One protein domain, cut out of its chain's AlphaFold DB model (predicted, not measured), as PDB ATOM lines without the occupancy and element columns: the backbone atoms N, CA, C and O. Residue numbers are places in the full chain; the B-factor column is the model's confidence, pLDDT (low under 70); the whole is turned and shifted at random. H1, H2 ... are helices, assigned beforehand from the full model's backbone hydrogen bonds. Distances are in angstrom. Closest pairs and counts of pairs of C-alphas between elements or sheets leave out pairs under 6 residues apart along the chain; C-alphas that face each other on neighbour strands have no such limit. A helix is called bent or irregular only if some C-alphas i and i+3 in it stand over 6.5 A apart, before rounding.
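This is residues 2 to 77 of the 93 residues of a protein of Boseongicola sp (UniProt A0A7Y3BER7). An open string of helices with no common core: the long, kinked H2 lies in the middle, H3 turns across its last end, H1 is far off beyond a long link, and H4 sticks out as an arm. The 76 printed residues hold four named helices, H1 to H4 in order, and no named strand, all helix in class. The whole is extended, with a radius of gyration of the C-alphas of 20.5 A, and spans 55 by 36 by 19 A.

H2, residues 29 to 46, is 26.3 A long and starts at C-alpha 29 (205.480, 217.923, 201.689). It is irregular, with C-alphas 33 and 36 lying 7.3 A apart, and has a kink of 49 degrees near residue 36. H3 is residues 48 to 56, 12.4 A. H1, residues 2 to 12, is 15.4 A. H4, residues 68 to 77, is 14.2 A and ends at C-alpha 77 (230.873, 232.312, 192.159).

H2 and H3 are close but not clearly touching, about perpendicular at 85 degrees; their closest C-alphas, Arg 45 and Ser 51, are 6.0 A apart. H1 and H4 are apart from H2. In H1, H3 and H4 every O i to N i+4 pair is within hydrogen-bond range; in H2, 12 of 14.

The two farthest C-alphas, Gly 13 and Ala 56, are 57.3 A apart. The links H1 to H2 and H3 to H4 are long. The printed part has no cut, and no printed residue is under 70 in pLDDT.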
ATOM      1  N   GLN A   2     196.804 200.058 199.118       74.00
ATOM      2  CA  GLN A   2     197.532 198.815 199.462       74.00
ATOM      3  C   GLN A   2     199.066 198.904 199.375       74.00
ATOM      4  O   GLN A   2     199.748 198.407 200.265       74.00
ATOM      5  N   ARG A   3     199.620 199.597 198.366       91.38
ATOM      6  CA  ARG A   3     201.078 199.756 198.211       91.38
ATOM      7  C   ARG A   3     201.727 200.604 199.314       91.38
ATOM      8  O   ARG A   3     202.866 200.342 199.675       91.38
ATOM      9  N   LEU A   4     201.034 201.620 199.839       92.50
ATOM     10  CA  LEU A   4     201.588 202.461 200.906       92.50
ATOM     11  C   LEU A   4     201.570 201.714 202.242       92.50
ATOM     12  O   LEU A   4     202.587 201.668 202.926       92.50
ATOM     13  N   GLY A   5     200.454 201.048 202.556       94.19
ATOM     14  CA  GLY A   5     200.345 200.208 203.751       94.19
ATOM     15  C   GLY A   5     201.389 199.089 203.785       94.19
ATOM     16  O   GLY A   5     202.018 198.880 204.819       94.19
ATOM     17  N   SER A   6     201.653 198.422 202.651       93.75
ATOM     18  CA  SER A   6     202.678 197.370 202.584       93.75
ATOM     19  C   SER A   6     204.101 197.909 202.774       93.75
ATOM     20  O   SER A   6     204.923 197.258 203.416       93.75
ATOM     21  N   ARG A   7     204.404 199.104 202.250       95.94
ATOM     22  CA  ARG A   7     205.707 199.765 202.436       95.94
ATOM     23  C   ARG A   7     205.921 200.211 203.880       95.94
ATOM     24  O   ARG A   7     207.003 199.988 204.412       95.94
ATOM     25  N   LEU A   8     204.894 200.778 204.511       95.88
ATOM     26  CA  LEU A   8     204.948 201.154 205.925       95.88
ATOM     27  C   LEU A   8     205.126 199.925 206.814       95.88
ATOM     28  O   LEU A   8     205.986 199.941 207.683       95.88
ATOM     29  N   GLN A   9     204.410 198.832 206.545       95.62
ATOM     30  CA  GLN A   9     204.602 197.586 207.288       95.62
ATOM     31  C   GLN A   9     206.020 197.027 207.140       95.62
ATOM     32  O   GLN A   9     206.601 196.597 208.131       95.62
ATOM     33  N   ALA A  10     206.595 197.044 205.934       96.44
ATOM     34  CA  ALA A  10     207.968 196.587 205.720       96.44
ATOM     35  C   ALA A  10     209.002 197.444 206.472       96.44
ATOM     36  O   ALA A  10     210.020 196.924 206.914       96.44
ATOM     37  N   TRP A  11     208.740 198.745 206.617       97.31
ATOM     38  CA  TRP A  11     209.640 199.671 207.299       97.31
ATOM     39  C   TRP A  11     209.481 199.658 208.825       97.31
ATOM     40  O   TRP A  11     210.477 199.682 209.539       97.31
ATOM     41  N   THR A  12     208.246 199.604 209.333       96.88
ATOM     42  CA  THR A  12     207.961 199.736 210.771       96.88
ATOM     43  C   THR A  12     207.659 198.409 211.470       96.88
ATOM     44  O   THR A  12     207.510 198.396 212.687       96.88
ATOM     45  N   GLY A  13     207.468 197.310 210.734       96.62
ATOM     46  CA  GLY A  13     207.078 196.000 211.278       96.62
ATOM     47  C   GLY A  13     205.623 195.894 211.763       96.62
ATOM     48  O   GLY A  13     205.213 194.844 212.249       96.62
ATOM     49  N   VAL A  14     204.819 196.952 211.615       96.69
ATOM     50  CA  VAL A  14     203.439 197.045 212.131       96.69
ATOM     51  C   VAL A  14     202.455 197.151 210.971       96.69
ATOM     52  O   VAL A  14     202.759 197.748 209.942       96.69
ATOM     53  N   ARG A  15     201.256 196.575 211.099       93.75
ATOM     54  CA  ARG A  15     200.222 196.674 210.060       93.75
ATOM     55  C   ARG A  15     199.494 198.020 210.142       93.75
ATOM     56  O   ARG A  15     198.865 198.317 211.149       93.75
ATOM     57  N   TRP A  16     199.524 198.787 209.052       94.38
ATOM     58  CA  TRP A  16     198.882 200.104 208.954       94.38
ATOM     59  C   TRP A  16     197.585 200.060 208.138       94.38
ATOM     60  O   TRP A  16     197.555 199.496 207.041       94.38
ATOM     61  N   ALA A  17     196.531 200.710 208.639       93.69
ATOM     62  CA  ALA A  17     195.350 201.070 207.856       93.69
ATOM     63  C   ALA A  17     195.517 202.505 207.333       93.69
ATOM     64  O   ALA A  17     195.849 203.405 208.098       93.69
ATOM     65  N   VAL A  18     195.318 202.714 206.029       91.06
ATOM     66  CA  VAL A  18     195.539 204.011 205.372       91.06
ATOM     67  C   VAL A  18     194.267 204.445 204.655       91.06
ATOM     68  O   VAL A  18     193.804 203.744 203.751       91.06
ATOM     69  N   THR A  19     193.781 205.635 204.997       90.56
ATOM     70  CA  THR A  19     192.656 206.306 204.338       90.56
ATOM     71  C   THR A  19     193.148 207.613 203.727       90.56
ATOM     72  O   THR A  19     193.945 208.318 204.340       90.56
ATOM     73  N   VAL A  20     192.702 207.925 202.509       88.75
ATOM     74  CA  VAL A  20     192.994 209.203 201.849       88.75
ATOM     75  C   VAL A  20     191.804 210.122 202.079       88.75
ATOM     76  O   VAL A  20     190.675 209.734 201.784       88.75
ATOM     77  N   VAL A  21     192.064 211.315 202.603       89.38
ATOM     78  CA  VAL A  21     191.072 212.384 202.760       89.38
ATOM     79  C   VAL A  21     191.465 213.559 201.874       89.38
ATOM     80  O   VAL A  21     192.647 213.761 201.601       89.38
ATOM     81  N   THR A  22     190.471 214.293 201.386       85.50
ATOM     82  CA  THR A  22     190.665 215.446 200.495       85.50
ATOM     83  C   THR A  22     190.755 216.773 201.241       85.50
ATOM     84  O   THR A  22     191.134 217.768 200.637       85.50
ATOM     85  N   GLU A  23     190.414 216.800 202.531       88.50
ATOM     86  CA  GLU A  23     190.357 218.016 203.345       88.50
ATOM     87  C   GLU A  23     190.998 217.805 204.722       88.50
ATOM     88  O   GLU A  23     190.968 216.704 205.280       88.50
ATOM     89  N   GLY A  24     191.542 218.894 205.274       84.12
ATOM     90  CA  GLY A  24     192.221 218.932 206.569       84.12
ATOM     91  C   GLY A  24     193.722 218.617 206.504       84.12
ATOM     92  O   GLY A  24     194.288 218.390 205.439       84.12
ATOM     93  N   GLY A  25     194.366 218.597 207.675       88.12
ATOM     94  CA  GLY A  25     195.797 218.316 207.823       88.12
ATOM     95  C   GLY A  25     196.692 219.559 207.864       88.12
ATOM     96  O   GLY A  25     196.230 220.695 207.784       88.12
ATOM     97  N   ALA A  26     197.989 219.317 208.051       88.88
ATOM     98  CA  ALA A  26     199.046 220.317 207.910       88.88
ATOM     99  C   ALA A  26     199.489 220.411 206.435       88.88
ATOM    100  O   ALA A  26     199.151 219.512 205.658       88.88
ATOM    101  N   PRO A  27     200.264 221.446 206.048       89.31
ATOM    102  CA  PRO A  27     200.761 221.574 204.686       89.31
ATOM    103  C   PRO A  27     201.438 220.296 204.182       89.31
ATOM    104  O   PRO A  27     202.183 219.628 204.910       89.31
ATOM    105  N   THR A  28     201.180 219.949 202.927       90.56
ATOM    106  CA  THR A  28     201.784 218.780 202.287       90.56
ATOM    107  C   THR A  28     203.291 218.970 202.122       90.56
ATOM    108  O   THR A  28     203.803 220.084 202.066       90.56
ATOM    109  N   ILE A  29     204.030 217.871 201.957       91.44
ATOM    110  CA  ILE A  29     205.480 217.923 201.689       91.44
ATOM    111  C   ILE A  29     205.787 218.783 200.449       91.44
ATOM    112  O   ILE A  29     206.804 219.474 200.410       91.44
ATOM    113  N   VAL A  30     204.906 218.759 199.442       91.81
ATOM    114  CA  VAL A  30     205.048 219.582 198.233       91.81
ATOM    115  C   VAL A  30     204.837 221.057 198.555       91.81
ATOM    116  O   VAL A  30     205.636 221.875 198.117       91.81
ATOM    117  N   GLU A  31     203.818 221.396 199.342       89.81
ATOM    118  CA  GLU A  31     203.551 222.776 199.766       89.81
ATOM    119  C   GLU A  31     204.695 223.333 200.609       89.81
ATOM    120  O   GLU A  31     205.165 224.429 200.332       89.81
ATOM    121  N   VAL A  32     205.214 222.566 201.571       93.50
ATOM    122  CA  VAL A  32     206.364 222.989 202.389       93.50
ATOM    123  C   VAL A  32     207.589 223.256 201.517       93.50
ATOM    124  O   VAL A  32     208.259 224.274 201.680       93.50
ATOM    125  N   ARG A  33     207.878 222.363 200.565       90.38
ATOM    126  CA  ARG A  33     209.008 222.525 199.641       90.38
ATOM    127  C   ARG A  33     208.830 223.747 198.739       90.38
ATOM    128  O   ARG A  33     209.791 224.466 198.477       90.38
ATOM    129  N   ASP A  34     207.617 223.969 198.250       92.44
ATOM    130  CA  ASP A  34     207.311 225.025 197.289       92.44
ATOM    131  C   ASP A  34     206.978 226.372 197.954       92.44
ATOM    132  O   ASP A  34     206.881 227.376 197.247       92.44
ATOM    133  N   ALA A  35     206.865 226.430 199.285       91.56
ATOM    134  CA  ALA A  35     206.448 227.615 200.034       91.56
ATOM    135  C   ALA A  35     207.312 228.847 199.730       91.56
ATOM    136  O   ALA A  35     206.779 229.918 199.450       91.56
ATOM    137  N   LYS A  36     208.647 228.696 199.699       88.88
ATOM    138  CA  LYS A  36     209.565 229.805 199.373       88.88
ATOM    139  C   LYS A  36     209.327 230.333 197.954       88.88
ATOM    140  O   LYS A  36     209.283 231.538 197.737       88.88
ATOM    141  N   ARG A  37     209.136 229.429 196.988       90.06
ATOM    142  CA  ARG A  37     208.856 229.790 195.590       90.06
ATOM    143  C   ARG A  37     207.498 230.475 195.451       90.06
ATOM    144  O   ARG A  37     207.374 231.397 194.653       90.06
ATOM    145  N   GLN A  38     206.487 230.008 196.183       90.38
ATOM    146  CA  GLN A  38     205.161 230.625 196.198       90.38
ATOM    147  C   GLN A  38     205.221 232.034 196.784       90.38
ATOM    148  O   GLN A  38     204.759 232.951 196.121       90.38
ATOM    149  N   ALA A  39     205.902 232.225 197.918       91.38
ATOM    150  CA  ALA A  39     206.089 233.543 198.522       91.38
ATOM    151  C   ALA A  39     206.752 234.540 197.555       91.38
ATOM    152  O   ALA A  39     206.229 235.630 197.344       91.38
ATOM    153  N   LEU A  40     207.840 234.135 196.886       91.19
ATOM    154  CA  LEU A  40     208.496 234.962 195.863       91.19
ATOM    155  C   LEU A  40     207.579 235.256 194.669       91.19
ATOM    156  O   LEU A  40     207.609 236.344 194.102       91.19
ATOM    157  N   ALA A  41     206.772 234.280 194.254       90.81
ATOM    158  CA  ALA A  41     205.820 234.464 193.166       90.81
ATOM    159  C   ALA A  41     204.676 235.411 193.547       90.81
ATOM    160  O   ALA A  41     204.166 236.121 192.681       90.81
ATOM    161  N   ASP A  42     204.256 235.407 194.806       91.62
ATOM    162  CA  ASP A  42     203.213 236.290 195.316       91.62
ATOM    163  C   ASP A  42     203.741 237.725 195.418       91.62
ATOM    164  O   ASP A  42     203.137 238.619 194.830       91.62
ATOM    165  N   GLU A  43     204.937 237.921 195.980       90.56
ATOM    166  CA  GLU A  43     205.639 239.214 195.988       90.56
ATOM    167  C   GLU A  43     205.851 239.755 194.562       90.56
ATOM    168  O   GLU A  43     205.557 240.913 194.263       90.56
ATOM    169  N   ALA A  44     206.283 238.901 193.627       89.44
ATOM    170  CA  ALA A  44     206.464 239.303 192.236       89.44
ATOM    171  C   ALA A  44     205.156 239.794 191.591       89.44
ATOM    172  O   ALA A  44     205.196 240.693 190.753       89.44
ATOM    173  N   ARG A  45     203.996 239.236 191.960       88.56
ATOM    174  CA  ARG A  45     202.693 239.657 191.411       88.56
ATOM    175  C   ARG A  45     202.216 241.002 191.943       88.56
ATOM    176  O   ARG A  45     201.437 241.658 191.254       88.56
ATOM    177  N   GLU A  46     202.679 241.417 193.116       90.62
ATOM    178  CA  GLU A  46     202.388 242.745 193.664       90.62
ATOM    179  C   GLU A  46     203.084 243.859 192.867       90.62
ATOM    180  O   GLU A  46     202.655 245.014 192.900       90.62
ATOM    181  N   ASN A  47     204.119 243.525 192.086       92.50
ATOM    182  CA  ASN A  47     204.808 244.493 191.248       92.50
ATOM    183  C   ASN A  47     203.895 245.000 190.102       92.50
ATOM    184  O   ASN A  47     203.432 244.199 189.278       92.50
ATOM    185  N   PRO A  48     203.696 246.329 189.960       93.69
ATOM    186  CA  PRO A  48     202.843 246.906 188.919       93.69
ATOM    187  C   PRO A  48     203.215 246.496 187.488       93.69
ATOM    188  O   PRO A  48     202.330 246.321 186.650       93.69
ATOM    189  N   LEU A  49     204.508 246.304 187.198       92.50
ATOM    190  CA  LEU A  49     204.965 245.867 185.877       92.50
ATOM    191  C   LEU A  49     204.570 244.417 185.601       92.50
ATOM    192  O   LEU A  49     204.115 244.101 184.504       92.50
ATOM    193  N   VAL A  50     204.695 243.539 186.596       92.12
ATOM    194  CA  VAL A  50     204.316 242.127 186.464       92.12
ATOM    195  C   VAL A  50     202.809 242.007 186.249       92.12
ATOM    196  O   VAL A  50     202.373 241.291 185.347       92.12
ATOM    197  N   SER A  51     202.014 242.765 187.004       91.81
ATOM    198  CA  SER A  51     200.562 242.841 186.814       91.81
ATOM    199  C   SER A  51     200.183 243.318 185.402       91.81
ATOM    200  O   SER A  51     199.372 242.678 184.728       91.81
ATOM    201  N   ALA A  52     200.836 244.371 184.894       93.88
ATOM    202  CA  ALA A  52     200.618 244.863 183.531       93.88
ATOM    203  C   ALA A  52     200.973 243.813 182.461       93.88
ATOM    204  O   ALA A  52     200.246 243.655 181.477       93.88
ATOM    205  N   VAL A  53     202.050 243.048 182.669       93.50
ATOM    206  CA  VAL A  53     202.432 241.938 181.784       93.50
ATOM    207  C   VAL A  53     201.366 240.844 181.786       93.50
ATOM    208  O   VAL A  53     200.987 240.380 180.715       93.50
ATOM    209  N   PHE A  54     200.832 240.454 182.945       94.19
ATOM    210  CA  PHE A  54     199.746 239.467 183.005       94.19
ATOM    211  C   PHE A  54     198.450 239.969 182.360       94.19
ATOM    212  O   PHE A  54     197.747 239.180 181.726       94.19
ATOM    213  N   ALA A  55     198.150 241.266 182.463       93.50
ATOM    214  CA  ALA A  55     197.005 241.871 181.788       93.50
ATOM    215  C   ALA A  55     197.156 241.837 180.254       93.50
ATOM    216  O   ALA A  55     196.206 241.501 179.548       93.50
ATOM    217  N   ALA A  56     198.354 242.134 179.739       95.94
ATOM    218  CA  ALA A  56     198.653 242.070 178.307       95.94
ATOM    219  C   ALA A  56     198.775 240.623 177.788       95.94
ATOM    220  O   ALA A  56     198.399 240.330 176.652       95.94
ATOM    221  N   PHE A  57     199.264 239.706 178.628       95.75
ATOM    222  CA  PHE A  57     199.519 238.306 178.293       95.75
ATOM    223  C   PHE A  57     198.894 237.359 179.332       95.75
ATOM    224  O   PHE A  57     199.604 236.781 180.157       95.75
ATOM    225  N   PRO A  58     197.579 237.081 179.257       92.12
ATOM    226  CA  PRO A  58     196.881 236.262 180.257       92.12
ATOM    227  C   PRO A  58     197.386 234.815 180.382       92.12
ATOM    228  O   PRO A  58     197.111 234.135 181.364       92.12
ATOM    229  N   LYS A  59     198.107 234.319 179.368       93.56
ATOM    230  CA  LYS A  59     198.711 232.974 179.346       93.56
ATOM    231  C   LYS A  59     200.175 232.960 179.803       93.56
ATOM    232  O   LYS A  59     200.808 231.904 179.734       93.56
ATOM    233  N   ALA A  60     200.724 234.105 180.215       92.62
ATOM    234  CA  ALA A  60     202.077 234.188 180.744       92.62
ATOM    235  C   ALA A  60     202.222 233.330 182.007       92.62
ATOM    236  O   ALA A  60     201.252 233.009 182.697       92.62
ATOM    237  N   LYS A  61     203.454 232.926 182.303       90.50
ATOM    238  CA  LYS A  61     203.799 232.162 183.501       90.50
ATOM    239  C   LYS A  61     205.049 232.768 184.114       90.50
ATOM    240  O   LYS A  61     205.947 233.177 183.384       90.50
ATOM    241  N   LEU A  62     205.111 232.784 185.443       90.25
ATOM    242  CA  LEU A  62     206.354 233.078 186.146       90.25
ATOM    243  C   LEU A  62     207.320 231.913 185.914       90.25
ATOM    244  O   LEU A  62     206.970 230.757 186.162       90.25
ATOM    245  N   GLY A  63     208.497 232.231 185.376       90.38
ATOM    246  CA  GLY A  63     209.601 231.292 185.212       90.38
ATOM    247  C   GLY A  63     210.414 231.176 186.500       90.38
ATOM    248  O   GLY A  63     209.863 231.004 187.586       90.38
ATOM    249  N   VAL A  64     211.735 231.284 186.376       89.12
ATOM    250  CA  VAL A  64     212.638 231.373 187.528       89.12
ATOM    251  C   VAL A  64     212.622 232.804 188.060       89.12
ATOM    252  O   VAL A  64     212.812 233.748 187.296       89.12
ATOM    253  N   ILE A  65     212.390 232.954 189.361       89.56
ATOM    254  CA  ILE A  65     212.492 234.230 190.071       89.56
ATOM    255  C   ILE A  65     213.845 234.209 190.770       89.56
ATOM    256  O   ILE A  65     214.066 233.325 191.592       89.56
ATOM    257  N   LYS A  66     214.739 235.130 190.399       89.56
ATOM    258  CA  LYS A  66     216.046 235.297 191.039       89.56
ATOM    259  C   LYS A  66     215.990 236.494 191.979       89.56
ATOM    260  O   LYS A  66     215.611 237.586 191.548       89.56
ATOM    261  N   THR A  67     216.351 236.301 193.241       89.00
ATOM    262  CA  THR A  67     216.478 237.410 194.196       89.00
ATOM    263  C   THR A  67     217.799 238.162 193.986       89.00
ATOM    264  O   THR A  67     218.740 237.602 193.420       89.00
ATOM    265  N   PRO A  68     217.926 239.417 194.456       87.88
ATOM    266  CA  PRO A  68     219.200 240.139 194.402       87.88
ATOM    267  C   PRO A  68     220.355 239.388 195.080       87.88
ATOM    268  O   PRO A  68     221.478 239.443 194.596       87.88
ATOM    269  N   GLU A  69     220.067 238.662 196.163       86.75
ATOM    270  CA  GLU A  69     221.038 237.823 196.876       86.75
ATOM    271  C   GLU A  69     221.463 236.596 196.054       86.75
ATOM    272  O   GLU A  69     222.635 236.237 196.017       86.75
ATOM    273  N   GLU A  70     220.526 235.958 195.349       86.62
ATOM    274  CA  GLU A  70     220.847 234.844 194.450       86.62
ATOM    275  C   GLU A  70     221.697 235.321 193.268       86.62
ATOM    276  O   GLU A  70     222.662 234.655 192.899       86.62
ATOM    277  N   ILE A  71     221.387 236.501 192.720       87.50
ATOM    278  CA  ILE A  71     222.173 237.127 191.651       87.50
ATOM    279  C   ILE A  71     223.580 237.464 192.152       87.50
ATOM    280  O   ILE A  71     224.554 237.148 191.475       87.50
ATOM    281  N   SER A  72     223.715 238.075 193.331       86.00
ATOM    282  CA  SER A  72     225.032 238.422 193.870       86.00
ATOM    283  C   SER A  72     225.869 237.184 194.194       86.00
ATOM    284  O   SER A  72     227.068 237.181 193.928       86.00
ATOM    285  N   SER A  73     225.252 236.120 194.714       83.75
ATOM    286  CA  SER A  73     225.929 234.846 194.967       83.75
ATOM    287  C   SER A  73     226.398 234.166 193.680       83.75
ATOM    288  O   SER A  73     227.482 233.588 193.667       83.75
ATOM    289  N   GLU A  74     225.590 234.194 192.620       84.38
ATOM    290  CA  GLU A  74     225.953 233.636 191.312       84.38
ATOM    291  C   GLU A  74     227.124 234.417 190.701       84.38
ATOM    292  O   GLU A  74     228.122 233.815 190.315       84.38
ATOM    293  N   VAL A  75     227.062 235.752 190.741       85.19
ATOM    294  CA  VAL A  75     228.154 236.639 190.303       85.19
ATOM    295  C   VAL A  75     229.435 236.389 191.098       85.19
ATOM    296  O   VAL A  75     230.504 236.286 190.507       85.19
ATOM    297  N   ALA A  76     229.348 236.255 192.423       82.38
ATOM    298  CA  ALA A  76     230.512 235.981 193.262       82.38
ATOM    299  C   ALA A  76     231.150 234.615 192.960       82.38
ATOM    300  O   ALA A  76     232.363 234.470 193.082       82.38
ATOM    301  N   HIS A  77     230.352 233.615 192.570       80.19
ATOM    302  CA  HIS A  77     230.873 232.312 192.159       80.19
ATOM    303  C   HIS A  77     231.521 232.373 190.767       80.19
ATOM    304  O   HIS A  77     232.533 231.712 190.531       80.19
TER     305      HIS A  77